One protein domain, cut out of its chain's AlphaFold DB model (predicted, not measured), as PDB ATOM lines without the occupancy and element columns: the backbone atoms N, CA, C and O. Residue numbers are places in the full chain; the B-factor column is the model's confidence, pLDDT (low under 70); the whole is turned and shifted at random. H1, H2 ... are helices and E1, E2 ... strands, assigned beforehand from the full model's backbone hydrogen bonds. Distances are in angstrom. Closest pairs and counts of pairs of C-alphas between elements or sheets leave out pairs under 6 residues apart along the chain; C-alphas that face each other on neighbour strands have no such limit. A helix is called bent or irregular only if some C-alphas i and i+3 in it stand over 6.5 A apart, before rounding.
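Overview. This is residues 2 to 179 of the 180 residues of an uncharacterized protein of Chryseobacterium piscicola (UniProt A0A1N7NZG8). Look first for a strongly twisted sheet of six strands that curls round one long helix, H5, with H2 and H3 also packed on the sheet. H1 lies off the sheet at one end of the longest axis; H6 folds back from the end of H5, touches H3 and H5 near its own start with residues 161 to 165, and then runs away from the sheet, so that residues 170 to 179 stick out. You will find 178 printed residues with six named helices and six named strands, in the order H1 H2 E1 E2 E3 E4 H3 E5 E6 H4 H5 H6. The antiparallel sheet runs E1 E2 E3 E4 E6 E5, and the class is mixed, helices and strands. The whole is compact, with a radius of gyration of the C-alphas of 18.3 A and spans of 55 by 43 by 28 A.

Along the chain. Find C-alpha 2 at (356.211, 325.103, 756.024), where H1, residues 2 to 14, begins. H2 follows as residues 18 to 35, 25.6 A long. Next come E1, residues 40 to 43, E2, 48 to 56, E3, 59 to 68 and 29.1 A, and E4, 71 to 79. H3, residues 84 to 100, is irregular: C-alphas 85 and 88 are 7.4 A apart. After E5, residues 105 to 109, E6, 114 to 122, and H4, 124 to 128, H5 starts at C-alpha 131 (367.894, 337.003, 756.850) and runs 37.1 A to residue 156. H6, residues 161 to 178, ends at C-alpha 178 (372.091, 347.766, 781.244).

Arrangement. Start at the meander E1 E2 E3 E4, each strand the antiparallel neighbour of the one before: N 41 and O 50 are 2.8 A apart, N 51 and O 63 2.8 A, N 64 and O 75 2.8 A. Beyond it, E4 and E6 are antiparallel neighbours with N 74 and O 119 within hydrogen-bond range at 2.9 A, and the hairpin E5 and E6 has N 107 and O 116 within hydrogen-bond range at 2.8 A. E4, H3, E5 is a split strand-helix-strand unit, with E6 between its strands, and its crossover is right-handed. H5 is on the sheet, its C-alpha 148 5.3 A from C-alpha 78 of E4. H2, on the same face, has a height over the sheet of 8.8 A. H3 lies over E5, with C-alphas 94 and 106 closest at 5.5 A. H6 touches H3 at C-alphas 161 and 93, 5.2 A, at a shallow tilt of 29 degrees. H5 and H6 form a helical hairpin, closest at C-alphas 150 and 164, 6.3 A. H4 only grazes the sheet; it touches H2 at C-alphas 127 and 25, 5.9 A, and only just touches H1, with 3 pairs of C-alphas within 8 A. Every O i to N i+4 pair is within hydrogen-bond range in H1, H2, H4, H5 and H6, and 11 of 13 in H3.

Size, cuts and confidence. The C-alphas of Ile 4 and Glu 85 are the two farthest apart, 59.6 A. The printed part has no cut, and its links between named elements are tight. Residues 174 to 179 have pLDDT under 70; the mean of the printed part is 92.7.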
ATOM      1  N   ASN A   2     355.179 324.119 756.417       72.25
ATOM      2  CA  ASN A   2     356.211 325.103 756.024       72.25
ATOM      3  C   ASN A   2     357.647 324.741 756.453       72.25
ATOM      4  O   ASN A   2     358.571 324.930 755.671       72.25
ATOM      5  N   LYS A   3     357.848 324.145 757.640       80.94
ATOM      6  CA  LYS A   3     359.188 323.745 758.121       80.94
ATOM      7  C   LYS A   3     359.874 322.708 757.218       80.94
ATOM      8  O   LYS A   3     361.047 322.869 756.902       80.94
ATOM      9  N   ILE A   4     359.133 321.698 756.750       88.12
ATOM     10  CA  ILE A   4     359.654 320.660 755.841       88.12
ATOM     11  C   ILE A   4     360.041 321.282 754.497       88.12
ATOM     12  O   ILE A   4     361.119 321.009 753.981       88.12
ATOM     13  N   LYS A   5     359.208 322.188 753.966       89.06
ATOM     14  CA  LYS A   5     359.523 322.943 752.746       89.06
ATOM     15  C   LYS A   5     360.828 323.730 752.891       89.06
ATOM     16  O   LYS A   5     361.687 323.627 752.023       89.06
ATOM     17  N   PHE A   6     361.005 324.476 753.985       87.62
ATOM     18  CA  PHE A   6     362.245 325.223 754.235       87.62
ATOM     19  C   PHE A   6     363.461 324.305 754.392       87.62
ATOM     20  O   PHE A   6     364.537 324.617 753.886       87.62
ATOM     21  N   TYR A   7     363.294 323.161 755.053       90.12
ATOM     22  CA  TYR A   7     364.357 322.178 755.220       90.12
ATOM     23  C   TYR A   7     364.802 321.575 753.877       90.12
ATOM     24  O   TYR A   7     365.984 321.622 753.546       90.12
ATOM     25  N   LEU A   8     363.856 321.116 753.051       92.38
ATOM     26  CA  LEU A   8     364.143 320.607 751.706       92.38
ATOM     27  C   LEU A   8     364.778 321.678 750.809       92.38
ATOM     28  O   LEU A   8     365.710 321.384 750.066       92.38
ATOM     29  N   GLN A   9     364.333 322.935 750.913       90.62
ATOM     30  CA  GLN A   9     364.962 324.051 750.206       90.62
ATOM     31  C   GLN A   9     366.422 324.251 750.618       90.62
ATOM     32  O   GLN A   9     367.256 324.509 749.756       90.62
ATOM     33  N   ARG A  10     366.744 324.143 751.911       92.62
ATOM     34  CA  ARG A  10     368.125 324.250 752.403       92.62
ATOM     35  C   ARG A  10     368.995 323.110 751.891       92.62
ATOM     36  O   ARG A  10     370.066 323.387 751.364       92.62
ATOM     37  N   ILE A  11     368.513 321.867 751.960       93.25
ATOM     38  CA  ILE A  11     369.224 320.710 751.393       93.25
ATOM     39  C   ILE A  11     369.474 320.929 749.903       93.25
ATOM     40  O   ILE A  11     370.609 320.827 749.453       93.25
ATOM     41  N   TYR A  12     368.444 321.316 749.150       93.69
ATOM     42  CA  TYR A  12     368.588 321.613 747.730       93.69
ATOM     43  C   TYR A  12     369.680 322.661 747.471       93.69
ATOM     44  O   TYR A  12     370.543 322.447 746.624       93.69
ATOM     45  N   ARG A  13     369.704 323.765 748.231       93.00
ATOM     46  CA  ARG A  13     370.744 324.801 748.093       93.00
ATOM     47  C   ARG A  13     372.158 324.258 748.315       93.00
ATOM     48  O   ARG A  13     373.056 324.677 747.593       93.00
ATOM     49  N   LEU A  14     372.347 323.325 749.249       93.75
ATOM     50  CA  LEU A  14     373.645 322.683 749.501       93.75
ATOM     51  C   LEU A  14     374.100 321.787 748.345       93.75
ATOM     52  O   LEU A  14     375.295 321.667 748.109       93.75
ATOM     53  N   THR A  15     373.163 321.190 747.604       94.25
ATOM     54  CA  THR A  15     373.485 320.351 746.433       94.25
ATOM     55  C   THR A  15     373.891 321.152 745.189       94.25
ATOM     56  O   THR A  15     374.335 320.572 744.200       94.25
ATOM     57  N   LEU A  16     373.739 322.482 745.204       93.69
ATOM     58  CA  LEU A  16     374.159 323.345 744.099       93.69
ATOM     59  C   LEU A  16     375.687 323.444 744.022       93.69
ATOM     60  O   LEU A  16     376.364 323.453 745.046       93.69
ATOM     61  N   SER A  17     376.227 323.618 742.810       94.38
ATOM     62  CA  SER A  17     377.640 323.970 742.629       94.38
ATOM     63  C   SER A  17     377.958 325.330 743.255       94.38
ATOM     64  O   SER A  17     377.091 326.204 743.295       94.38
ATOM     65  N   PHE A  18     379.210 325.548 743.673       91.69
ATOM     66  CA  PHE A  18     379.647 326.808 744.293       91.69
ATOM     67  C   PHE A  18     379.245 328.048 743.486       91.69
ATOM     68  O   PHE A  18     378.646 328.969 744.032       91.69
ATOM     69  N   LYS A  19     379.438 328.021 742.162       92.81
ATOM     70  CA  LYS A  19     379.020 329.114 741.271       92.81
ATOM     71  C   LYS A  19     377.519 329.422 741.373       92.81
ATOM     72  O   LYS A  19     377.128 330.579 741.474       92.81
ATOM     73  N   LYS A  20     376.666 328.392 741.395       95.00
ATOM     74  CA  LYS A  20     375.209 328.565 741.537       95.00
ATOM     75  C   LYS A  20     374.812 329.035 742.937       95.00
ATOM     76  O   LYS A  20     373.798 329.716 743.082       95.00
ATOM     77  N   GLN A  21     375.573 328.662 743.966       94.94
ATOM     78  CA  GLN A  21     375.370 329.169 745.324       94.94
ATOM     79  C   GLN A  21     375.666 330.673 745.388       94.94
ATOM     80  O   GLN A  21     374.826 331.427 745.876       94.94
ATOM     81  N   GLU A  22     376.793 331.117 744.827       95.00
ATOM     82  CA  GLU A  22     377.156 332.536 744.716       95.00
ATOM     83  C   GLU A  22     376.115 333.341 743.940       95.00
ATOM     84  O   GLU A  22     375.595 334.323 744.462       95.00
ATOM     85  N   GLU A  23     375.734 332.888 742.740       94.94
ATOM     86  CA  GLU A  23     374.697 333.531 741.919       94.94
ATOM     87  C   GLU A  23     373.373 333.684 742.680       94.94
ATOM     88  O   GLU A  23     372.672 334.693 742.556       94.94
ATOM     89  N   ARG A  24     373.027 332.685 743.499       94.62
ATOM     90  CA  ARG A  24     371.815 332.724 744.312       94.62
ATOM     91  C   ARG A  24     371.906 333.787 745.400       94.62
ATOM     92  O   ARG A  24     370.976 334.581 745.519       94.62
ATOM     93  N   VAL A  25     372.977 333.801 746.190       95.38
ATOM     94  CA  VAL A  25     373.136 334.803 747.256       95.38
ATOM     95  C   VAL A  25     373.270 336.204 746.652       95.38
ATOM     96  O   VAL A  25     372.669 337.136 747.172       95.38
ATOM     97  N   TRP A  26     373.929 336.346 745.497       96.06
ATOM     98  CA  TRP A  26     373.997 337.596 744.731       96.06
ATOM     99  C   TRP A  26     372.614 338.121 744.355       96.06
ATOM    100  O   TRP A  26     372.306 339.296 744.550       96.06
ATOM    101  N   LYS A  27     371.734 337.242 743.869       95.44
ATOM    102  CA  LYS A  27     370.352 337.613 743.552       95.44
ATOM    103  C   LYS A  27     369.577 338.078 744.789       95.44
ATOM    104  O   LYS A  27     368.835 339.051 744.696       95.44
ATOM    105  N   GLU A  28     369.732 337.393 745.919       95.50
ATOM    106  CA  GLU A  28     369.070 337.765 747.179       95.50
ATOM    107  C   GLU A  28     369.613 339.090 747.733       95.50
ATOM    108  O   GLU A  28     368.838 339.913 748.204       95.50
ATOM    109  N   LEU A  29     370.921 339.334 747.613       96.31
ATOM    110  CA  LEU A  29     371.553 340.593 748.001       96.31
ATOM    111  C   LEU A  29     371.017 341.772 747.177       96.31
ATOM    112  O   LEU A  29     370.623 342.781 747.754       96.31
ATOM    113  N   LYS A  30     370.940 341.637 745.846       96.06
ATOM    114  CA  LYS A  30     370.340 342.666 744.974       96.06
ATOM    115  C   LYS A  30     368.875 342.916 745.311       96.06
ATOM    116  O   LYS A  30     368.443 344.060 745.389       96.06
ATOM    117  N   LYS A  31     368.120 341.838 745.540       95.81
ATOM    118  CA  LYS A  31     366.718 341.935 745.938       95.81
ATOM    119  C   LYS A  31     366.570 342.699 747.255       95.81
ATOM    120  O   LYS A  31     365.738 343.586 747.320       95.81
ATOM    121  N   LEU A  32     367.398 342.404 748.259       95.81
ATOM    122  CA  LEU A  32     367.380 343.115 749.539       95.81
ATOM    123  C   LEU A  32     367.558 344.629 749.358       95.81
ATOM    124  O   LEU A  32     366.793 345.388 749.938       95.81
ATOM    125  N   HIS A  33     368.526 345.059 748.544       95.69
ATOM    126  CA  HIS A  33     368.764 346.487 748.301       95.69
ATOM    127  C   HIS A  33     367.593 347.157 747.575       95.69
ATOM    128  O   HIS A  33     367.222 348.277 747.916       95.69
ATOM    129  N   SER A  34     366.991 346.461 746.606       94.00
ATOM    130  CA  SER A  34     365.808 346.945 745.891       94.00
ATOM    131  C   SER A  34     364.567 347.011 746.783       94.00
ATOM    132  O   SER A  34     363.808 347.964 746.677       94.00
ATOM    133  N   ASP A  35     364.344 346.006 747.634       95.50
ATOM    134  CA  ASP A  35     363.182 345.934 748.528       95.50
ATOM    135  C   ASP A  35     363.273 346.980 749.655       95.50
ATOM    136  O   ASP A  35     362.249 347.464 750.131       95.50
ATOM    137  N   ALA A  36     364.492 347.313 750.094       93.00
ATOM    138  CA  ALA A  36     364.747 348.284 751.157       93.00
ATOM    139  C   ALA A  36     364.799 349.747 750.677       93.00
ATOM    140  O   ALA A  36     364.926 350.642 751.509       93.00
ATOM    141  N   ASP A  37     364.718 349.982 749.362       93.25
ATOM    142  CA  ASP A  37     364.761 351.308 748.726       93.25
ATOM    143  C   ASP A  37     365.981 352.159 749.140       93.25
ATOM    144  O   ASP A  37     365.915 353.372 749.339       93.25
ATOM    145  N   TRP A  38     367.137 351.510 749.315       94.06
ATOM    146  CA  TRP A  38     368.378 352.211 749.644       94.06
ATOM    147  C   TRP A  38     368.976 352.901 748.419       94.06
ATOM    148  O   TRP A  38     368.869 352.413 747.293       94.06
ATOM    149  N   LYS A  39     369.719 353.991 748.637       93.88
ATOM    150  CA  LYS A  39     370.528 354.616 747.583       93.88
ATOM    151  C   LYS A  39     371.717 353.712 747.241       93.88
ATOM    152  O   LYS A  39     372.714 353.703 747.963       93.88
ATOM    153  N   HIS A  40     371.611 352.962 746.145       96.62
ATOM    154  CA  HIS A  40     372.624 351.992 745.733       96.62
ATOM    155  C   HIS A  40     372.827 351.934 744.212       96.62
ATOM    156  O   HIS A  40     371.934 352.273 743.435       96.62
ATOM    157  N   GLY A  41     374.008 351.479 743.797       95.94
ATOM    158  CA  GLY A  41     374.365 351.145 742.421       95.94
ATOM    159  C   GLY A  41     374.830 349.692 742.325       95.94
ATOM    160  O   GLY A  41     375.567 349.209 743.184       95.94
ATOM    161  N   VAL A  42     374.392 348.975 741.287       96.25
ATOM    162  CA  VAL A  42     374.789 347.580 741.034       96.25
ATOM    163  C   VAL A  42     375.742 347.528 739.844       96.25
ATOM    164  O   VAL A  42     375.367 347.873 738.724       96.25
ATOM    165  N   TYR A  43     376.952 347.031 740.077       94.19
ATOM    166  CA  TYR A  43     378.022 346.938 739.089       94.19
ATOM    167  C   TYR A  43     378.231 345.465 738.727       94.19
ATOM    168  O   TYR A  43     378.990 344.741 739.369       94.19
ATOM    169  N   GLU A  44     377.493 344.980 737.723       90.19
ATOM    170  CA  GLU A  44     377.457 343.545 737.377       90.19
ATOM    171  C   GLU A  44     378.790 343.020 736.824       90.19
ATOM    172  O   GLU A  44     379.133 341.859 737.051       90.19
ATOM    173  N   LYS A  45     379.553 343.853 736.102       87.50
ATOM    174  CA  LYS A  45     380.836 343.446 735.506       87.50
ATOM    175  C   LYS A  45     381.902 343.250 736.585       87.50
ATOM    176  O   LYS A  45     382.630 342.263 736.560       87.50
ATOM    177  N   GLU A  46     381.949 344.167 737.541       86.44
ATOM    178  CA  GLU A  46     382.875 344.168 738.671       86.44
ATOM    179  C   GLU A  46     382.346 343.359 739.874       86.44
ATOM    180  O   GLU A  46     383.075 343.137 740.836       86.44
ATOM    181  N   LYS A  47     381.094 342.883 739.802       90.38
ATOM    182  CA  LYS A  47     380.387 342.070 740.807       90.38
ATOM    183  C   LYS A  47     380.359 342.680 742.212       90.38
ATOM    184  O   LYS A  47     380.635 342.000 743.204       90.38
ATOM    185  N   TYR A  48     379.957 343.944 742.303       95.94
ATOM    186  CA  TYR A  48     379.690 344.585 743.589       95.94
ATOM    187  C   TYR A  48     378.432 345.450 743.573       95.94
ATOM    188  O   TYR A  48     377.965 345.899 742.525       95.94
ATOM    189  N   ILE A  49     377.855 345.640 744.757       97.56
ATOM    190  CA  ILE A  49     376.845 346.664 745.017       97.56
ATOM    191  C   ILE A  49     377.516 347.746 745.846       97.56
ATOM    192  O   ILE A  49     378.110 347.440 746.879       97.56
ATOM    193  N   GLU A  50     377.420 348.987 745.393       97.75
ATOM    194  CA  GLU A  50     377.770 350.164 746.180       97.75
ATOM    195  C   GLU A  50     376.497 350.721 746.803       97.75
ATOM    196  O   GLU A  50     375.500 350.897 746.110       97.75
ATOM    197  N   THR A  51     376.506 350.982 748.104       97.25
ATOM    198  CA  THR A  51     375.378 351.581 748.824       97.25
ATOM    199  C   THR A  51     375.867 352.725 749.679       97.25
ATOM    200  O   THR A  51     376.877 352.595 750.366       97.25
ATOM    201  N   ILE A  52     375.148 353.840 749.653       96.12
ATOM    202  CA  ILE A  52     375.496 355.010 750.451       96.12
ATOM    203  C   ILE A  52     374.700 354.971 751.750       96.12
ATOM    204  O   ILE A  52     373.471 355.050 751.727       96.12
ATOM    205  N   PHE A  53     375.406 354.882 752.874       95.06
ATOM    206  CA  PHE A  53     374.821 355.001 754.209       95.06
ATOM    207  C   PHE A  53     375.445 356.172 754.966       95.06
ATOM    208  O   PHE A  53     376.587 356.540 754.710       95.06
ATOM    209  N   GLU A  54     374.706 356.756 755.904       93.69
ATOM    210  CA  GLU A  54     375.233 357.792 756.796       93.69
ATOM    211  C   GLU A  54     376.172 357.159 757.833       93.69
ATOM    212  O   GLU A  54     375.745 356.361 758.664       93.69
ATOM    213  N   ILE A  55     377.460 357.492 757.783       92.56
ATOM    214  CA  ILE A  55     378.476 356.916 758.678       92.56
ATOM    215  C   ILE A  55     378.824 357.848 759.846       92.56
ATOM    216  O   ILE A  55     379.111 357.382 760.947       92.56
ATOM    217  N   GLY A  56     378.714 359.158 759.632       88.12
ATOM    218  CA  GLY A  56     378.881 360.208 760.634       88.12
ATOM    219  C   GLY A  56     377.818 361.287 760.451       88.12
ATOM    220  O   GLY A  56     377.021 361.205 759.520       88.12
ATOM    221  N   LYS A  57     377.805 362.306 761.316       83.69
ATOM    222  CA  LYS A  57     376.821 363.393 761.232       83.69
ATOM    223  C   LYS A  57     376.905 364.075 759.863       83.69
ATOM    224  O   LYS A  57     377.913 364.709 759.571       83.69
ATOM    225  N   GLU A  58     375.860 363.919 759.047       81.44
ATOM    226  CA  GLU A  58     375.775 364.460 757.677       81.44
ATOM    227  C   GLU A  58     376.853 363.929 756.705       81.44
ATOM    228  O   GLU A  58     376.973 364.412 755.580       81.44
ATOM    229  N   GLN A  59     377.601 362.890 757.097       88.25
ATOM    230  CA  GLN A  59     378.639 362.279 756.275       88.25
ATOM    231  C   GLN A  59     378.157 360.937 755.722       88.25
ATOM    232  O   GLN A  59     377.920 359.979 756.462       88.25
ATOM    233  N   GLY A  60     378.066 360.848 754.395       89.50
ATOM    234  CA  GLY A  60     377.859 359.584 753.695       89.50
ATOM    235  C   GLY A  60     379.152 358.769 753.600       89.50
ATOM    236  O   GLY A  60     380.222 359.324 753.352       89.50
ATOM    237  N   GLY A  61     379.040 357.454 753.760       92.81
ATOM    238  CA  GLY A  61     380.073 356.470 753.449       92.81
ATOM    239  C   GLY A  61     379.610 355.547 752.324       92.81
ATOM    240  O   GLY A  61     378.445 355.141 752.290       92.81
ATOM    241  N   ALA A  62     380.517 355.215 751.403       96.25
ATOM    242  CA  ALA A  62     380.266 354.234 750.352       96.25
ATOM    243  C   ALA A  62     380.589 352.822 750.859       96.25
ATOM    244  O   ALA A  62     381.737 352.487 751.160       96.25
ATOM    245  N   PHE A  63     379.554 351.995 750.963       98.06
ATOM    246  CA  PHE A  63     379.637 350.608 751.394       98.06
ATOM    247  C   PHE A  63     379.607 349.686 750.182       98.06
ATOM    248  O   PHE A  63     378.697 349.754 749.358       98.06
ATOM    249  N   TYR A  64     380.576 348.783 750.105       98.00
ATOM    250  CA  TYR A  64     380.754 347.864 748.992       98.00
ATOM    251  C   TYR A  64     380.442 346.433 749.427       98.00
ATOM    252  O   TYR A  64     381.016 345.917 750.390       98.00
ATOM    253  N   TYR A  65     379.561 345.766 748.686       97.88
ATOM    254  CA  TYR A  65     379.112 344.401 748.957       97.88
ATOM    255  C   TYR A  65     379.383 343.491 747.764       97.88
ATOM    256  O   TYR A  65     378.892 343.741 746.665       97.88
ATOM    257  N   MET A  66     380.158 342.425 747.975       96.75
ATOM    258  CA  MET A  66     380.659 341.548 746.910       96.75
ATOM    259  C   MET A  66     380.521 340.076 747.296       96.75
ATOM    260  O   MET A  66     380.669 339.714 748.464       96.75
ATOM    261  N   ILE A  67     380.287 339.211 746.308       95.12
ATOM    262  CA  ILE A  67     380.231 337.756 746.498       95.12
ATOM    263  C   ILE A  67     381.143 337.089 745.476       95.12
ATOM    264  O   ILE A  67     380.876 337.140 744.274       95.12
ATOM    265  N   TYR A  68     382.214 336.478 745.968       93.44
ATOM    266  CA  TYR A  68     383.193 335.743 745.176       93.44
ATOM    267  C   TYR A  68     384.003 334.807 746.086       93.44
ATOM    268  O   TYR A  68     383.968 334.945 747.311       93.44
ATOM    269  N   ASP A  69     384.709 333.841 745.496       91.81
ATOM    270  CA  ASP A  69     385.559 332.862 746.190       91.81
ATOM    271  C   ASP A  69     384.877 332.210 747.411       91.81
ATOM    272  O   ASP A  69     385.443 332.091 748.505       91.81
ATOM    273  N   GLY A  70     383.607 331.826 747.248       91.75
ATOM    274  CA  GLY A  70     382.798 331.172 748.276       91.75
ATOM    275  C   GLY A  70     382.524 332.038 749.509       91.75
ATOM    276  O   GLY A  70     382.190 331.508 750.575       91.75
ATOM    277  N   SER A  71     382.672 333.358 749.390       94.06
ATOM    278  CA  SER A  71     382.639 334.298 750.505       94.06
ATOM    279  C   SER A  71     381.757 335.511 750.208       94.06
ATOM    280  O   SER A  71     381.618 335.958 749.072       94.06
ATOM    281  N   PHE A  72     381.162 336.061 751.263       95.56
ATOM    282  CA  PHE A  72     380.457 337.334 751.251       95.56
ATOM    283  C   PHE A  72     381.349 338.400 751.892       95.56
ATOM    284  O   PHE A  72     381.672 338.322 753.082       95.56
ATOM    285  N   HIS A  73     381.762 339.369 751.080       96.44
ATOM    286  CA  HIS A  73     382.640 340.470 751.441       96.44
ATOM    287  C   HIS A  73     381.828 341.756 751.624       96.44
ATOM    288  O   HIS A  73     381.035 342.127 750.757       96.44
ATOM    289  N   CYS A  74     382.070 342.449 752.731       97.56
ATOM    290  CA  CYS A  74     381.545 343.778 753.025       97.56
ATOM    291  C   CYS A  74     382.732 344.700 753.295       97.56
ATOM    292  O   CYS A  74     383.589 344.348 754.103       97.56
ATOM    293  N   ARG A  75     382.820 345.828 752.595       97.50
ATOM    294  CA  ARG A  75     383.916 346.790 752.748       97.50
ATOM    295  C   ARG A  75     383.372 348.195 752.867       97.50
ATOM    296  O   ARG A  75     382.363 348.525 752.248       97.50
ATOM    297  N   VAL A  76     384.077 349.030 753.607       97.69
ATOM    298  CA  VAL A  76     383.856 350.473 753.633       97.69
ATOM    299  C   VAL A  76     385.177 351.164 753.917       97.69
ATOM    300  O   VAL A  76     385.995 350.674 754.700       97.69
ATOM    301  N   LYS A  77     385.395 352.305 753.271       96.81
ATOM    302  CA  LYS A  77     386.501 353.182 753.634       96.81
ATOM    303  C   LYS A  77     386.093 354.021 754.838       96.81
ATOM    304  O   LYS A  77     385.044 354.654 754.840       96.81
ATOM    305  N   ILE A  78     386.923 353.964 755.865       97.06
ATOM    306  CA  ILE A  78     386.745 354.640 757.151       97.06
ATOM    307  C   ILE A  78     387.366 356.034 757.103       97.06
ATOM    308  O   ILE A  78     386.812 356.988 757.641       97.06
ATOM    309  N   LEU A  79     388.517 356.146 756.449       95.69
ATOM    310  CA  LEU A  79     389.263 357.383 756.308       95.69
ATOM    311  C   LEU A  79     389.905 357.403 754.927       95.69
ATOM    312  O   LEU A  79     390.425 356.380 754.485       95.69
ATOM    313  N   GLU A  80     389.883 358.552 754.270       94.56
ATOM    314  CA  GLU A  80     390.558 358.796 752.997       94.56
ATOM    315  C   GLU A  80     391.522 359.971 753.153       94.56
ATOM    316  O   GLU A  80     391.314 360.829 754.012       94.56
ATOM    317  N   ASP A  81     392.570 359.981 752.331       94.94
ATOM    318  CA  ASP A  81     393.556 361.059 752.219       94.94
ATOM    319  C   ASP A  81     394.155 361.514 753.563       94.94
ATOM    320  O   ASP A  81     394.318 362.706 753.829       94.94
ATOM    321  N   TYR A  82     394.494 360.556 754.433       94.88
ATOM    322  CA  TYR A  82     395.036 360.872 755.754       94.88
ATOM    323  C   TYR A  82     396.479 361.420 755.683       94.88
ATOM    324  O   TYR A  82     397.263 361.000 754.827       94.88
ATOM    325  N   PRO A  83     396.876 362.320 756.604       94.50
ATOM    326  CA  PRO A  83     398.234 362.864 756.652       94.50
ATOM    327  C   PRO A  83     399.252 361.808 757.109       94.50
ATOM    328  O   PRO A  83     399.021 361.073 758.073       94.50
ATOM    329  N   ILE A  84     400.398 361.731 756.423       94.69
ATOM    330  CA  ILE A  84     401.418 360.682 756.618       94.69
ATOM    331  C   ILE A  84     401.928 360.646 758.064       94.69
ATOM    332  O   ILE A  84     402.243 359.571 758.578       94.69
ATOM    333  N   GLU A  85     401.956 361.790 758.739       95.88
ATOM    334  CA  GLU A  85     402.379 361.948 760.129       95.88
ATOM    335  C   GLU A  85     401.551 361.085 761.095       95.88
ATOM    336  O   GLU A  85     402.082 360.616 762.098       95.88
ATOM    337  N   LEU A  86     400.286 360.801 760.763       96.44
ATOM    338  CA  LEU A  86     399.387 359.980 761.580       96.44
ATOM    339  C   LEU A  86     399.519 358.475 761.316       96.44
ATOM    340  O   LEU A  86     398.875 357.682 761.998       96.44
ATOM    341  N   THR A  87     400.344 358.042 760.355       96.50
ATOM    342  CA  THR A  87     400.433 356.626 759.941       96.50
ATOM    343  C   THR A  87     400.669 355.685 761.125       96.50
ATOM    344  O   THR A  87     400.012 354.650 761.229       96.50
ATOM    345  N   THR A  88     401.580 356.043 762.033       97.25
ATOM    346  CA  THR A  88     401.904 355.217 763.206       97.25
ATOM    347  C   THR A  88     400.703 355.073 764.138       97.25
ATOM    348  O   THR A  88     400.351 353.953 764.509       97.25
ATOM    349  N   ASP A  89     400.032 356.176 764.468       97.88
ATOM    350  CA  ASP A  89     398.881 356.165 765.375       97.88
ATOM    351  C   ASP A  89     397.676 355.445 764.754       97.88
ATOM    352  O   ASP A  89     396.978 354.696 765.440       97.88
ATOM    353  N   LEU A  90     397.488 355.570 763.434       97.94
ATOM    354  CA  LEU A  90     396.485 354.818 762.678       97.94
ATOM    355  C   LEU A  90     396.732 353.305 762.753       97.94
ATOM    356  O   LEU A  90     395.786 352.544 762.956       97.94
ATOM    357  N   PHE A  91     397.986 352.853 762.629       98.06
ATOM    358  CA  PHE A  91     398.327 351.435 762.794       98.06
ATOM    359  C   PHE A  91     398.083 350.941 764.218       98.06
ATOM    360  O   PHE A  91     397.571 349.834 764.390       98.06
ATOM    361  N   ILE A  92     398.415 351.747 765.229       97.94
ATOM    362  CA  ILE A  92     398.162 351.405 766.634       97.94
ATOM    363  C   ILE A  92     396.655 351.255 766.869       97.94
ATOM    364  O   ILE A  92     396.213 350.227 767.388       97.94
ATOM    365  N   LEU A  93     395.847 352.229 766.437       98.19
ATOM    366  CA  LEU A  93     394.394 352.178 766.595       98.19
ATOM    367  C   LEU A  93     393.777 350.996 765.830       98.19
ATOM    368  O   LEU A  93     392.962 350.257 766.386       98.19
ATOM    369  N   ALA A  94     394.207 350.758 764.587       97.94
ATOM    370  CA  ALA A  94     393.767 349.607 763.799       97.94
ATOM    371  C   ALA A  94     394.119 348.274 764.479       97.94
ATOM    372  O   ALA A  94     393.291 347.365 764.506       97.94
ATOM    373  N   ALA A  95     395.316 348.153 765.064       97.62
ATOM    374  CA  ALA A  95     395.726 346.957 765.794       97.62
ATOM    375  C   ALA A  95     394.840 346.702 767.021       97.62
ATOM    376  O   ALA A  95     394.438 345.561 767.254       97.62
ATOM    377  N   HIS A  96     394.475 347.747 767.770       96.12
ATOM    378  CA  HIS A  96     393.518 347.611 768.868       96.12
ATOM    379  C   HIS A  96     392.154 347.118 768.379       96.12
ATOM    380  O   HIS A  96     391.647 346.135 768.917       96.12
ATOM    381  N   PHE A  97     391.592 347.723 767.329       96.19
ATOM    382  CA  PHE A  97     390.340 347.236 766.741       96.19
ATOM    383  C   PHE A  97     390.447 345.781 766.283       96.19
ATOM    384  O   PHE A  97     389.570 344.985 766.592       96.19
ATOM    385  N   ASN A  98     391.533 345.399 765.616       96.50
ATOM    386  CA  ASN A  98     391.731 344.029 765.139       96.50
ATOM    387  C   ASN A  98     391.826 342.994 766.268       96.50
ATOM    388  O   ASN A  98     391.497 341.833 766.045       96.50
ATOM    389  N   ASN A  99     392.221 343.407 767.474       93.75
ATOM    390  CA  ASN A  99     392.192 342.548 768.659       93.75
ATOM    391  C   ASN A  99     390.795 342.456 769.300       93.75
ATOM    392  O   ASN A  99     390.513 341.480 769.991       93.75
ATOM    393  N   LEU A 100     389.932 343.457 769.093       91.06
ATOM    394  CA  LEU A 100     388.571 343.512 769.646       91.06
ATOM    395  C   LEU A 100     387.514 342.928 768.697       91.06
ATOM    396  O   LEU A 100     386.473 342.434 769.130       91.06
ATOM    397  N   LEU A 101     387.754 342.997 767.390       90.75
ATOM    398  CA  LEU A 101     386.811 342.563 766.371       90.75
ATOM    399  C   LEU A 101     386.772 341.036 766.272       90.75
ATOM    400  O   LEU A 101     387.727 340.385 765.866       90.75
ATOM    401  N   ASN A 102     385.598 340.463 766.536       82.62
ATOM    402  CA  ASN A 102     385.361 339.028 766.351       82.62
ATOM    403  C   ASN A 102     385.245 338.621 764.874       82.62
ATOM    404  O   ASN A 102     385.425 337.454 764.530       82.62
ATOM    405  N   ASN A 103     384.862 339.554 764.000       82.94
ATOM    406  CA  ASN A 103     384.710 339.316 762.569       82.94
ATOM    407  C   ASN A 103     385.082 340.578 761.793       82.94
ATOM    408  O   ASN A 103     384.412 341.594 761.944       82.94
ATOM    409  N   GLY A 104     386.052 340.464 760.891       93.12
ATOM    410  CA  GLY A 104     386.523 341.569 760.060       93.12
ATOM    411  C   GLY A 104     387.867 342.121 760.519       93.12
ATOM    412  O   GLY A 104     388.424 341.675 761.516       93.12
ATOM    413  N   VAL A 105     388.407 343.042 759.732       97.44
ATOM    414  CA  VAL A 105     389.736 343.618 759.923       97.44
ATOM    415  C   VAL A 105     389.736 345.074 759.469       97.44
ATOM    416  O   VAL A 105     389.144 345.417 758.444       97.44
ATOM    417  N   VAL A 106     390.397 345.924 760.242       98.31
ATOM    418  CA  VAL A 106     390.753 347.292 759.880       98.31
ATOM    419  C   VAL A 106     392.128 347.264 759.222       98.31
ATOM    420  O   VAL A 106     393.096 346.759 759.795       98.31
ATOM    421  N   ILE A 107     392.203 347.786 758.004       98.12
ATOM    422  CA  ILE A 107     393.391 347.777 757.153       98.12
ATOM    423  C   ILE A 107     393.805 349.223 756.900       98.12
ATOM    424  O   ILE A 107     393.011 350.024 756.407       98.12
ATOM    425  N   VAL A 108     395.064 349.539 757.197       98.06
ATOM    426  CA  VAL A 108     395.685 350.830 756.876       98.06
ATOM    427  C   VAL A 108     396.488 350.665 755.588       98.06
ATOM    428  O   VAL A 108     397.439 349.883 755.533       98.06
ATOM    429  N   ASN A 109     396.101 351.384 754.537       97.25
ATOM    430  CA  ASN A 109     396.812 351.405 753.268       97.25
ATOM    431  C   ASN A 109     397.686 352.658 753.175       97.25
ATOM    432  O   ASN A 109     397.200 353.742 752.858       97.25
ATOM    433  N   VAL A 110     398.988 352.475 753.400       95.31
ATOM    434  CA  VAL A 110     399.977 353.563 753.392       95.31
ATOM    435  C   VAL A 110     400.173 354.158 752.002       95.31
ATOM    436  O   VAL A 110     400.276 355.365 751.869       95.31
ATOM    437  N   ASN A 111     400.176 353.337 750.950       94.94
ATOM    438  CA  ASN A 111     400.465 353.817 749.593       94.94
ATOM    439  C   ASN A 111     399.349 354.700 749.026       94.94
ATOM    440  O   ASN A 111     399.592 355.535 748.160       94.94
ATOM    441  N   SER A 112     398.115 354.464 749.466       95.81
ATOM    442  CA  SER A 112     396.927 355.182 749.006       95.81
ATOM    443  C   SER A 112     396.288 356.037 750.103       95.81
ATOM    444  O   SER A 112     395.175 356.505 749.906       95.81
ATOM    445  N   HIS A 113     396.969 356.197 751.242       96.25
ATOM    446  CA  HIS A 113     396.557 356.999 752.396       96.25
ATOM    447  C   HIS A 113     395.083 356.829 752.801       96.25
ATOM    448  O   HIS A 113     394.374 357.805 753.032       96.25
ATOM    449  N   TYR A 114     394.605 355.587 752.905       97.19
ATOM    450  CA  TYR A 114     393.253 355.313 753.400       97.19
ATOM    451  C   TYR A 114     393.239 354.237 754.480       97.19
ATOM    452  O   TYR A 114     394.117 353.376 754.551       97.19
ATOM    453  N   VAL A 115     392.193 354.264 755.296       98.06
ATOM    454  CA  VAL A 115     391.851 353.186 756.222       98.06
ATOM    455  C   VAL A 115     390.543 352.571 755.764       98.06
ATOM    456  O   VAL A 115     389.584 353.284 755.470       98.06
ATOM    457  N   GLU A 116     390.484 351.249 755.702       97.88
ATOM    458  CA  GLU A 116     389.261 350.525 755.381       97.88
ATOM    459  C   GLU A 116     388.921 349.493 756.443       97.88
ATOM    460  O   GLU A 116     389.798 348.900 757.068       97.88
ATOM    461  N   TYR A 117     387.629 349.250 756.609       98.31
ATOM    462  CA  TYR A 117     387.124 348.114 757.354       98.31
ATOM    463  C   TYR A 117     386.597 347.075 756.366       98.31
ATOM    464  O   TYR A 117     385.808 347.381 755.468       98.31
ATOM    465  N   HIS A 118     387.058 345.835 756.520       97.81
ATOM    466  CA  HIS A 118     386.675 344.710 755.678       97.81
ATOM    467  C   HIS A 118     386.159 343.561 756.536       97.81
ATOM    468  O   HIS A 118     386.889 342.973 757.329       97.81
ATOM    469  N   GLN A 119     384.906 343.175 756.318       95.81
ATOM    470  CA  GLN A 119     384.330 341.952 756.857       95.81
ATOM    471  C   GLN A 119     384.219 340.879 755.767       95.81
ATOM    472  O   GLN A 119     383.640 341.099 754.701       95.81
ATOM    473  N   LYS A 120     384.739 339.681 756.049       93.94
ATOM    474  CA  LYS A 120     384.628 338.503 755.179       93.94
ATOM    475  C   LYS A 120     383.918 337.380 755.922       93.94
ATOM    476  O   LYS A 120     384.322 337.015 757.023       93.94
ATOM    477  N   ARG A 121     382.887 336.796 755.308       92.06
ATOM    478  CA  ARG A 121     382.150 335.654 755.869       92.06
ATOM    479  C   ARG A 121     381.988 334.545 754.841       92.06
ATOM    480  O   ARG A 121     381.707 334.816 753.680       92.06
ATOM    481  N   VAL A 122     382.107 333.293 755.272       93.12
ATOM    482  CA  VAL A 122     381.820 332.129 754.418       93.12
ATOM    483  C   VAL A 122     380.357 332.163 753.962       93.12
ATOM    484  O   VAL A 122     379.450 332.402 754.764       93.12
ATOM    485  N   LEU A 123     380.117 331.882 752.679       93.44
ATOM    486  CA  LEU A 123     378.805 332.030 752.040       93.44
ATOM    487  C   LEU A 123     377.732 331.059 752.561       93.44
ATOM    488  O   LEU A 123     376.541 331.301 752.383       93.44
ATOM    489  N   LEU A 124     378.137 329.975 753.226       93.69
ATOM    490  CA  LEU A 124     377.247 328.913 753.698       93.69
ATOM    491  C   LEU A 124     376.072 329.444 754.533       93.69
ATOM    492  O   LEU A 124     374.929 329.042 754.326       93.69
ATOM    493  N   ILE A 125     376.333 330.360 755.467       92.75
ATOM    494  CA  ILE A 125     375.289 330.888 756.352       92.75
ATOM    495  C   ILE A 125     374.304 331.792 755.579       92.75
ATOM    496  O   ILE A 125     373.110 331.473 755.590       92.75
ATOM    497  N   PRO A 126     374.753 332.825 754.832       92.94
ATOM    498  CA  PRO A 126     373.886 333.595 753.930       92.94
ATOM    499  C   PRO A 126     373.102 332.746 752.916       92.94
ATOM    500  O   PRO A 126     371.949 333.046 752.609       92.94
ATOM    501  N   LEU A 127     373.695 331.654 752.419       94.69
ATOM    502  CA  LEU A 127     373.045 330.725 751.491       94.69
ATOM    503  C   LEU A 127     371.853 330.005 752.135       94.69
ATOM    504  O   LEU A 127     370.818 329.808 751.492       94.69
ATOM    505  N   LEU A 128     371.988 329.576 753.390       93.75
ATOM    506  CA  LEU A 128     370.971 328.792 754.096       93.75
ATOM    507  C   LEU A 128     369.893 329.655 754.763       93.75
ATOM    508  O   LEU A 128     368.754 329.195 754.933       93.75
ATOM    509  N   TYR A 129     370.240 330.893 755.115       92.06
ATOM    510  CA  TYR A 129     369.407 331.812 755.882       92.06
ATOM    511  C   TYR A 129     369.438 333.207 755.248       92.06
ATOM    512  O   TYR A 129     370.326 334.000 755.526       92.06
ATOM    513  N   ASN A 130     368.444 333.540 754.418       85.62
ATOM    514  CA  ASN A 130     368.428 334.822 753.695       85.62
ATOM    515  C   ASN A 130     368.462 336.044 754.638       85.62
ATOM    516  O   ASN A 130     369.067 337.057 754.303       85.62
ATOM    517  N   SER A 131     367.859 335.945 755.829       90.31
ATOM    518  CA  SER A 131     367.894 337.003 756.850       90.31
ATOM    519  C   SER A 131     369.311 337.339 757.322       90.31
ATOM    520  O   SER A 131     369.554 338.453 757.776       90.31
ATOM    521  N   GLU A 132     370.260 336.409 757.186       93.75
ATOM    522  CA  GLU A 132     371.658 336.640 757.552       93.75
ATOM    523  C   GLU A 132     372.374 337.595 756.603       93.75
ATOM    524  O   GLU A 132     373.361 338.193 757.017       93.75
ATOM    525  N   ILE A 133     371.874 337.791 755.376       95.12
ATOM    526  CA  ILE A 133     372.398 338.818 754.468       95.12
ATOM    527  C   ILE A 133     372.148 340.199 755.082       95.12
ATOM    528  O   ILE A 133     373.089 340.956 755.304       95.12
ATOM    529  N   HIS A 134     370.895 340.491 755.441       95.50
ATOM    530  CA  HIS A 134     370.523 341.745 756.100       95.50
ATOM    531  C   HIS A 134     371.217 341.905 757.460       95.50
ATOM    532  O   HIS A 134     371.784 342.954 757.750       95.50
ATOM    533  N   GLY A 135     371.254 340.842 758.272       94.44
ATOM    534  CA  GLY A 135     371.969 340.861 759.549       94.44
ATOM    535  C   GLY A 135     373.467 341.142 759.397       94.44
ATOM    536  O   GLY A 135     374.049 341.830 760.231       94.44
ATOM    537  N   GLN A 136     374.104 340.639 758.335       94.31
ATOM    538  CA  GLN A 136     375.504 340.935 758.034       94.31
ATOM    539  C   GLN A 136     375.701 342.398 757.623       94.31
ATOM    540  O   GLN A 136     376.611 343.027 758.149       94.31
ATOM    541  N   LEU A 137     374.830 342.948 756.772       95.75
ATOM    542  CA  LEU A 137     374.863 344.366 756.399       95.75
ATOM    543  C   LEU A 137     374.729 345.285 757.615       95.75
ATOM    544  O   LEU A 137     375.533 346.195 757.775       95.75
ATOM    545  N   ASN A 138     373.779 345.003 758.510       95.06
ATOM    546  CA  ASN A 138     373.576 345.814 759.712       95.06
ATOM    547  C   ASN A 138     374.761 345.748 760.675       95.06
ATOM    548  O   ASN A 138     375.183 346.778 761.191       95.06
ATOM    549  N   ARG A 139     375.327 344.555 760.906       94.38
ATOM    550  CA  ARG A 139     376.540 344.418 761.728       94.38
ATOM    551  C   ARG A 139     377.707 345.177 761.114       94.38
ATOM    552  O   ARG A 139     378.367 345.927 761.818       94.38
ATOM    553  N   HIS A 140     377.925 345.013 759.810       96.69
ATOM    554  CA  HIS A 140     378.967 345.736 759.095       96.69
ATOM    555  C   HIS A 140     378.782 347.248 759.242       96.69
ATOM    556  O   HIS A 140     379.711 347.921 759.670       96.69
ATOM    557  N   TYR A 141     377.584 347.767 758.973       96.38
ATOM    558  CA  TYR A 141     377.253 349.183 759.109       96.38
ATOM    559  C   TYR A 141     377.493 349.715 760.529       96.38
ATOM    560  O   TYR A 141     378.242 350.675 760.690       96.38
ATOM    561  N   ASN A 142     376.937 349.070 761.558       94.62
ATOM    562  CA  ASN A 142     377.081 349.527 762.943       94.62
ATOM    563  C   ASN A 142     378.546 349.535 763.391       94.62
ATOM    564  O   ASN A 142     379.037 350.562 763.845       94.62
ATOM    565  N   THR A 143     379.275 348.439 763.164       95.25
ATOM    566  CA  THR A 143     380.704 348.378 763.494       95.25
ATOM    567  C   THR A 143     381.511 349.416 762.711       95.25
ATOM    568  O   THR A 143     382.451 349.997 763.243       95.25
ATOM    569  N   SER A 144     381.131 349.702 761.464       96.31
ATOM    570  CA  SER A 144     381.792 350.743 760.667       96.31
ATOM    571  C   SER A 144     381.618 352.130 761.271       96.31
ATOM    572  O   SER A 144     382.551 352.921 761.195       96.31
ATOM    573  N   LYS A 145     380.462 352.431 761.878       95.44
ATOM    574  CA  LYS A 145     380.234 353.708 762.569       95.44
ATOM    575  C   LYS A 145     381.111 353.858 763.803       95.44
ATOM    576  O   LYS A 145     381.683 354.925 764.000       95.44
ATOM    577  N   ASP A 146     381.249 352.793 764.589       94.38
ATOM    578  CA  ASP A 146     382.098 352.799 765.785       94.38
ATOM    579  C   ASP A 146     383.568 353.020 765.400       94.38
ATOM    580  O   ASP A 146     384.245 353.889 765.953       94.38
ATOM    581  N   ILE A 147     384.040 352.289 764.381       96.31
ATOM    582  CA  ILE A 147     385.394 352.450 763.840       96.31
ATOM    583  C   ILE A 147     385.566 353.866 763.276       96.31
ATOM    584  O   ILE A 147     386.523 354.550 763.621       96.31
ATOM    585  N   TYR A 148     384.633 354.340 762.449       96.56
ATOM    586  CA  TYR A 148     384.670 355.691 761.891       96.56
ATOM    587  C   TYR A 148     384.791 356.757 762.975       96.56
ATOM    588  O   TYR A 148     385.723 357.554 762.928       96.56
ATOM    589  N   SER A 149     383.925 356.727 763.988       95.19
ATOM    590  CA  SER A 149     383.958 357.692 765.089       95.19
ATOM    591  C   SER A 149     385.307 357.701 765.812       95.19
ATOM    592  O   SER A 149     385.822 358.769 766.135       95.19
ATOM    593  N   ALA A 150     385.906 356.531 766.040       96.56
ATOM    594  CA  ALA A 150     387.209 356.416 766.685       96.56
ATOM    595  C   ALA A 150     388.342 357.005 765.832       96.56
ATOM    596  O   ALA A 150     389.188 357.740 766.335       96.56
ATOM    597  N   PHE A 151     388.344 356.727 764.529       96.88
ATOM    598  CA  PHE A 151     389.337 357.287 763.614       96.88
ATOM    599  C   PHE A 151     389.159 358.800 763.420       96.88
ATOM    600  O   PHE A 151     390.154 359.507 763.280       96.88
ATOM    601  N   GLN A 152     387.930 359.325 763.480       95.44
ATOM    602  CA  GLN A 152     387.703 360.773 763.470       95.44
ATOM    603  C   GLN A 152     388.261 361.457 764.726       95.44
ATOM    604  O   GLN A 152     388.913 362.489 764.585       95.44
ATOM    605  N   ARG A 153     388.104 360.873 765.926       95.94
ATOM    606  CA  ARG A 153     388.736 361.389 767.163       95.94
ATOM    607  C   ARG A 153     390.258 361.488 767.017       95.94
ATOM    608  O   ARG A 153     390.861 362.504 767.344       95.94
ATOM    609  N   LEU A 154     390.883 360.466 766.436       96.81
ATOM    610  CA  LEU A 154     392.327 360.468 766.203       96.81
ATOM    611  C   LEU A 154     392.770 361.559 765.217       96.81
ATOM    612  O   LEU A 154     393.768 362.230 765.451       96.81
ATOM    613  N   VAL A 155     392.049 361.742 764.110       95.75
ATOM    614  CA  VAL A 155     392.480 362.646 763.027       95.75
ATOM    615  C   VAL A 155     392.099 364.102 763.291       95.75
ATOM    616  O   VAL A 155     392.898 365.000 763.037       95.75
ATOM    617  N   ILE A 156     390.881 364.345 763.777       93.38
ATOM    618  CA  ILE A 156     390.334 365.691 763.980       93.38
ATOM    619  C   ILE A 156     390.718 366.220 765.361       93.38
ATOM    620  O   ILE A 156     391.169 367.358 765.481       93.38
ATOM    621  N   GLU A 157     390.540 365.404 766.399       93.44
ATOM    622  CA  GLU A 157     390.744 365.818 767.793       93.44
ATOM    623  C   GLU A 157     392.180 365.554 768.274       93.44
ATOM    624  O   GLU A 157     392.557 366.008 769.352       93.44
ATOM    625  N   GLN A 158     392.997 364.872 767.456       92.62
ATOM    626  CA  GLN A 158     394.376 364.466 767.770       92.62
ATOM    627  C   GLN A 158     394.473 363.651 769.061       92.62
ATOM    628  O   GLN A 158     395.448 363.727 769.813       92.62
ATOM    629  N   GLU A 159     393.437 362.866 769.332       96.19
ATOM    630  CA  GLU A 159     393.381 362.061 770.532       96.19
ATOM    631  C   GLU A 159     394.229 360.791 770.393       96.19
ATOM    632  O   GLU A 159     394.221 360.105 769.368       96.19
ATOM    633  N   ALA A 160     394.968 360.458 771.453       95.38
ATOM    634  CA  ALA A 160     395.845 359.298 771.454       95.38
ATOM    635  C   ALA A 160     395.035 357.985 771.347       95.38
ATOM    636  O   ALA A 160     394.067 357.812 772.097       95.38
ATOM    637  N   PRO A 161     395.476 357.001 770.530       95.44
ATOM    638  CA  PRO A 161     394.781 355.721 770.354       95.44
ATOM    639  C   PRO A 161     394.391 355.020 771.662       95.44
ATOM    640  O   PRO A 161     393.309 354.449 771.769       95.44
ATOM    641  N   ALA A 162     395.264 355.080 772.673       92.94
ATOM    642  CA  ALA A 162     395.031 354.438 773.962       92.94
ATOM    643  C   ALA A 162     393.828 355.028 774.719       92.94
ATOM    644  O   ALA A 162     393.111 354.279 775.378       92.94
ATOM    645  N   ILE A 163     393.597 356.342 774.616       94.69
ATOM    646  CA  ILE A 163     392.468 357.013 775.279       94.69
ATOM    647  C   ILE A 163     391.170 356.655 774.552       94.69
ATOM    648  O   ILE A 163     390.228 356.187 775.187       94.69
ATOM    649  N   ILE A 164     391.179 356.736 773.216       95.75
ATOM    650  CA  ILE A 164     390.040 356.358 772.366       95.75
ATOM    651  C   ILE A 164     389.569 354.935 772.687       95.75
ATOM    652  O   ILE A 164     388.378 354.696 772.890       95.75
ATOM    653  N   ILE A 165     390.501 353.982 772.767       93.19
ATOM    654  CA  ILE A 165     390.185 352.583 773.077       93.19
ATOM    655  C   ILE A 165     389.708 352.411 774.519       93.19
ATOM    656  O   ILE A 165     388.770 351.651 774.752       93.19
ATOM    657  N   ALA A 166     390.312 353.104 775.488       92.25
ATOM    658  CA  ALA A 166     389.879 353.025 776.880       92.25
ATOM    659  C   ALA A 166     388.427 353.492 777.058       92.25
ATOM    660  O   ALA A 166     387.677 352.863 777.805       92.25
ATOM    661  N   ASP A 167     388.017 354.550 776.361       91.75
ATOM    662  CA  ASP A 167     386.638 355.036 776.412       91.75
ATOM    663  C   ASP A 167     385.665 354.080 775.717       91.75
ATOM    664  O   ASP A 167     384.631 353.745 776.287       91.75
ATOM    665  N   LEU A 168     386.030 353.547 774.543       88.69
ATOM    666  CA  LEU A 168     385.209 352.549 773.844       88.69
ATOM    667  C   LEU A 168     384.958 351.292 774.687       88.69
ATOM    668  O   LEU A 168     383.869 350.720 774.637       88.69
ATOM    669  N   LEU A 169     385.956 350.843 775.452       88.38
ATOM    670  CA  LEU A 169     385.802 349.694 776.346       88.38
ATOM    671  C   LEU A 169     384.848 350.003 777.507       88.38
ATOM    672  O   LEU A 169     383.967 349.194 777.784       88.38
ATOM    673  N   LYS A 170     384.953 351.188 778.121       88.88
ATOM    674  CA  LYS A 170     384.031 351.614 779.190       88.88
ATOM    675  C   LYS A 170     382.585 351.706 778.706       88.88
ATOM    676  O   LYS A 170     381.677 351.280 779.415       88.88
ATOM    677  N   ASP A 171     382.374 352.243 777.508       82.69
ATOM    678  CA  ASP A 171     381.037 352.371 776.922       82.69
ATOM    679  C   ASP A 171     380.401 351.008 776.626       82.69
ATOM    680  O   ASP A 171     379.179 350.860 776.713       82.69
ATOM    681  N   ASN A 172     381.208 350.005 776.271       77.44
ATOM    682  CA  ASN A 172     380.718 348.643 776.077       77.44
ATOM    683  C   ASN A 172     380.370 347.969 777.407       77.44
ATOM    684  O   ASN A 172     379.301 347.371 777.502       77.44
ATOM    685  N   ASP A 173     381.208 348.127 778.437       76.06
ATOM    686  CA  ASP A 173     380.928 347.585 779.772       76.06
ATOM    687  C   ASP A 173     379.613 348.153 780.341       76.06
ATOM    688  O   ASP A 173     378.793 347.415 780.884       76.06
ATOM    689  N   ALA A 174     379.359 349.452 780.143       69.75
ATOM    690  CA  ALA A 174     378.121 350.091 780.585       69.75
ATOM    691  C   ALA A 174     376.869 349.526 779.880       69.75
ATOM    692  O   ALA A 174     375.843 349.299 780.521       69.75
ATOM    693  N   LYS A 175     376.946 349.251 778.571       68.50
ATOM    694  CA  LYS A 175     375.830 348.671 777.795       68.50
ATOM    695  C   LYS A 175     375.544 347.213 778.165       68.50
ATOM    696  O   LYS A 175     374.383 346.791 778.151       68.50
ATOM    697  N   ASP A 176     376.580 346.449 778.496       61.59
ATOM    698  CA  ASP A 176     376.448 345.055 778.931       61.59
ATOM    699  C   ASP A 176     375.815 344.938 780.327       61.59
ATOM    700  O   ASP A 176     375.174 343.929 780.629       61.59
ATOM    701  N   ASP A 177     375.950 345.960 781.175       56.50
ATOM    702  CA  ASP A 177     375.306 346.000 782.491       56.50
ATOM    703  C   ASP A 177     373.858 346.517 782.445       56.50
ATOM    704  O   ASP A 177     373.041 346.087 783.254       56.50
ATOM    705  N   GLU A 178     373.490 347.351 781.468       53.28
ATOM    706  CA  GLU A 178     372.091 347.766 781.244       53.28
ATOM    707  C   GLU A 178     371.210 346.668 780.620       53.28
ATOM    708  O   GLU A 178     369.980 346.755 780.653       53.28
ATOM    709  N   THR A 179     371.818 345.636 780.026       51.53
ATOM    710  CA  THR A 179     371.108 344.534 779.349       51.53
ATOM    711  C   THR A 179     371.006 343.245 780.174       51.53
ATOM    712  O   THR A 179     370.419 342.268 779.693       51.53
TER     713      THR A 179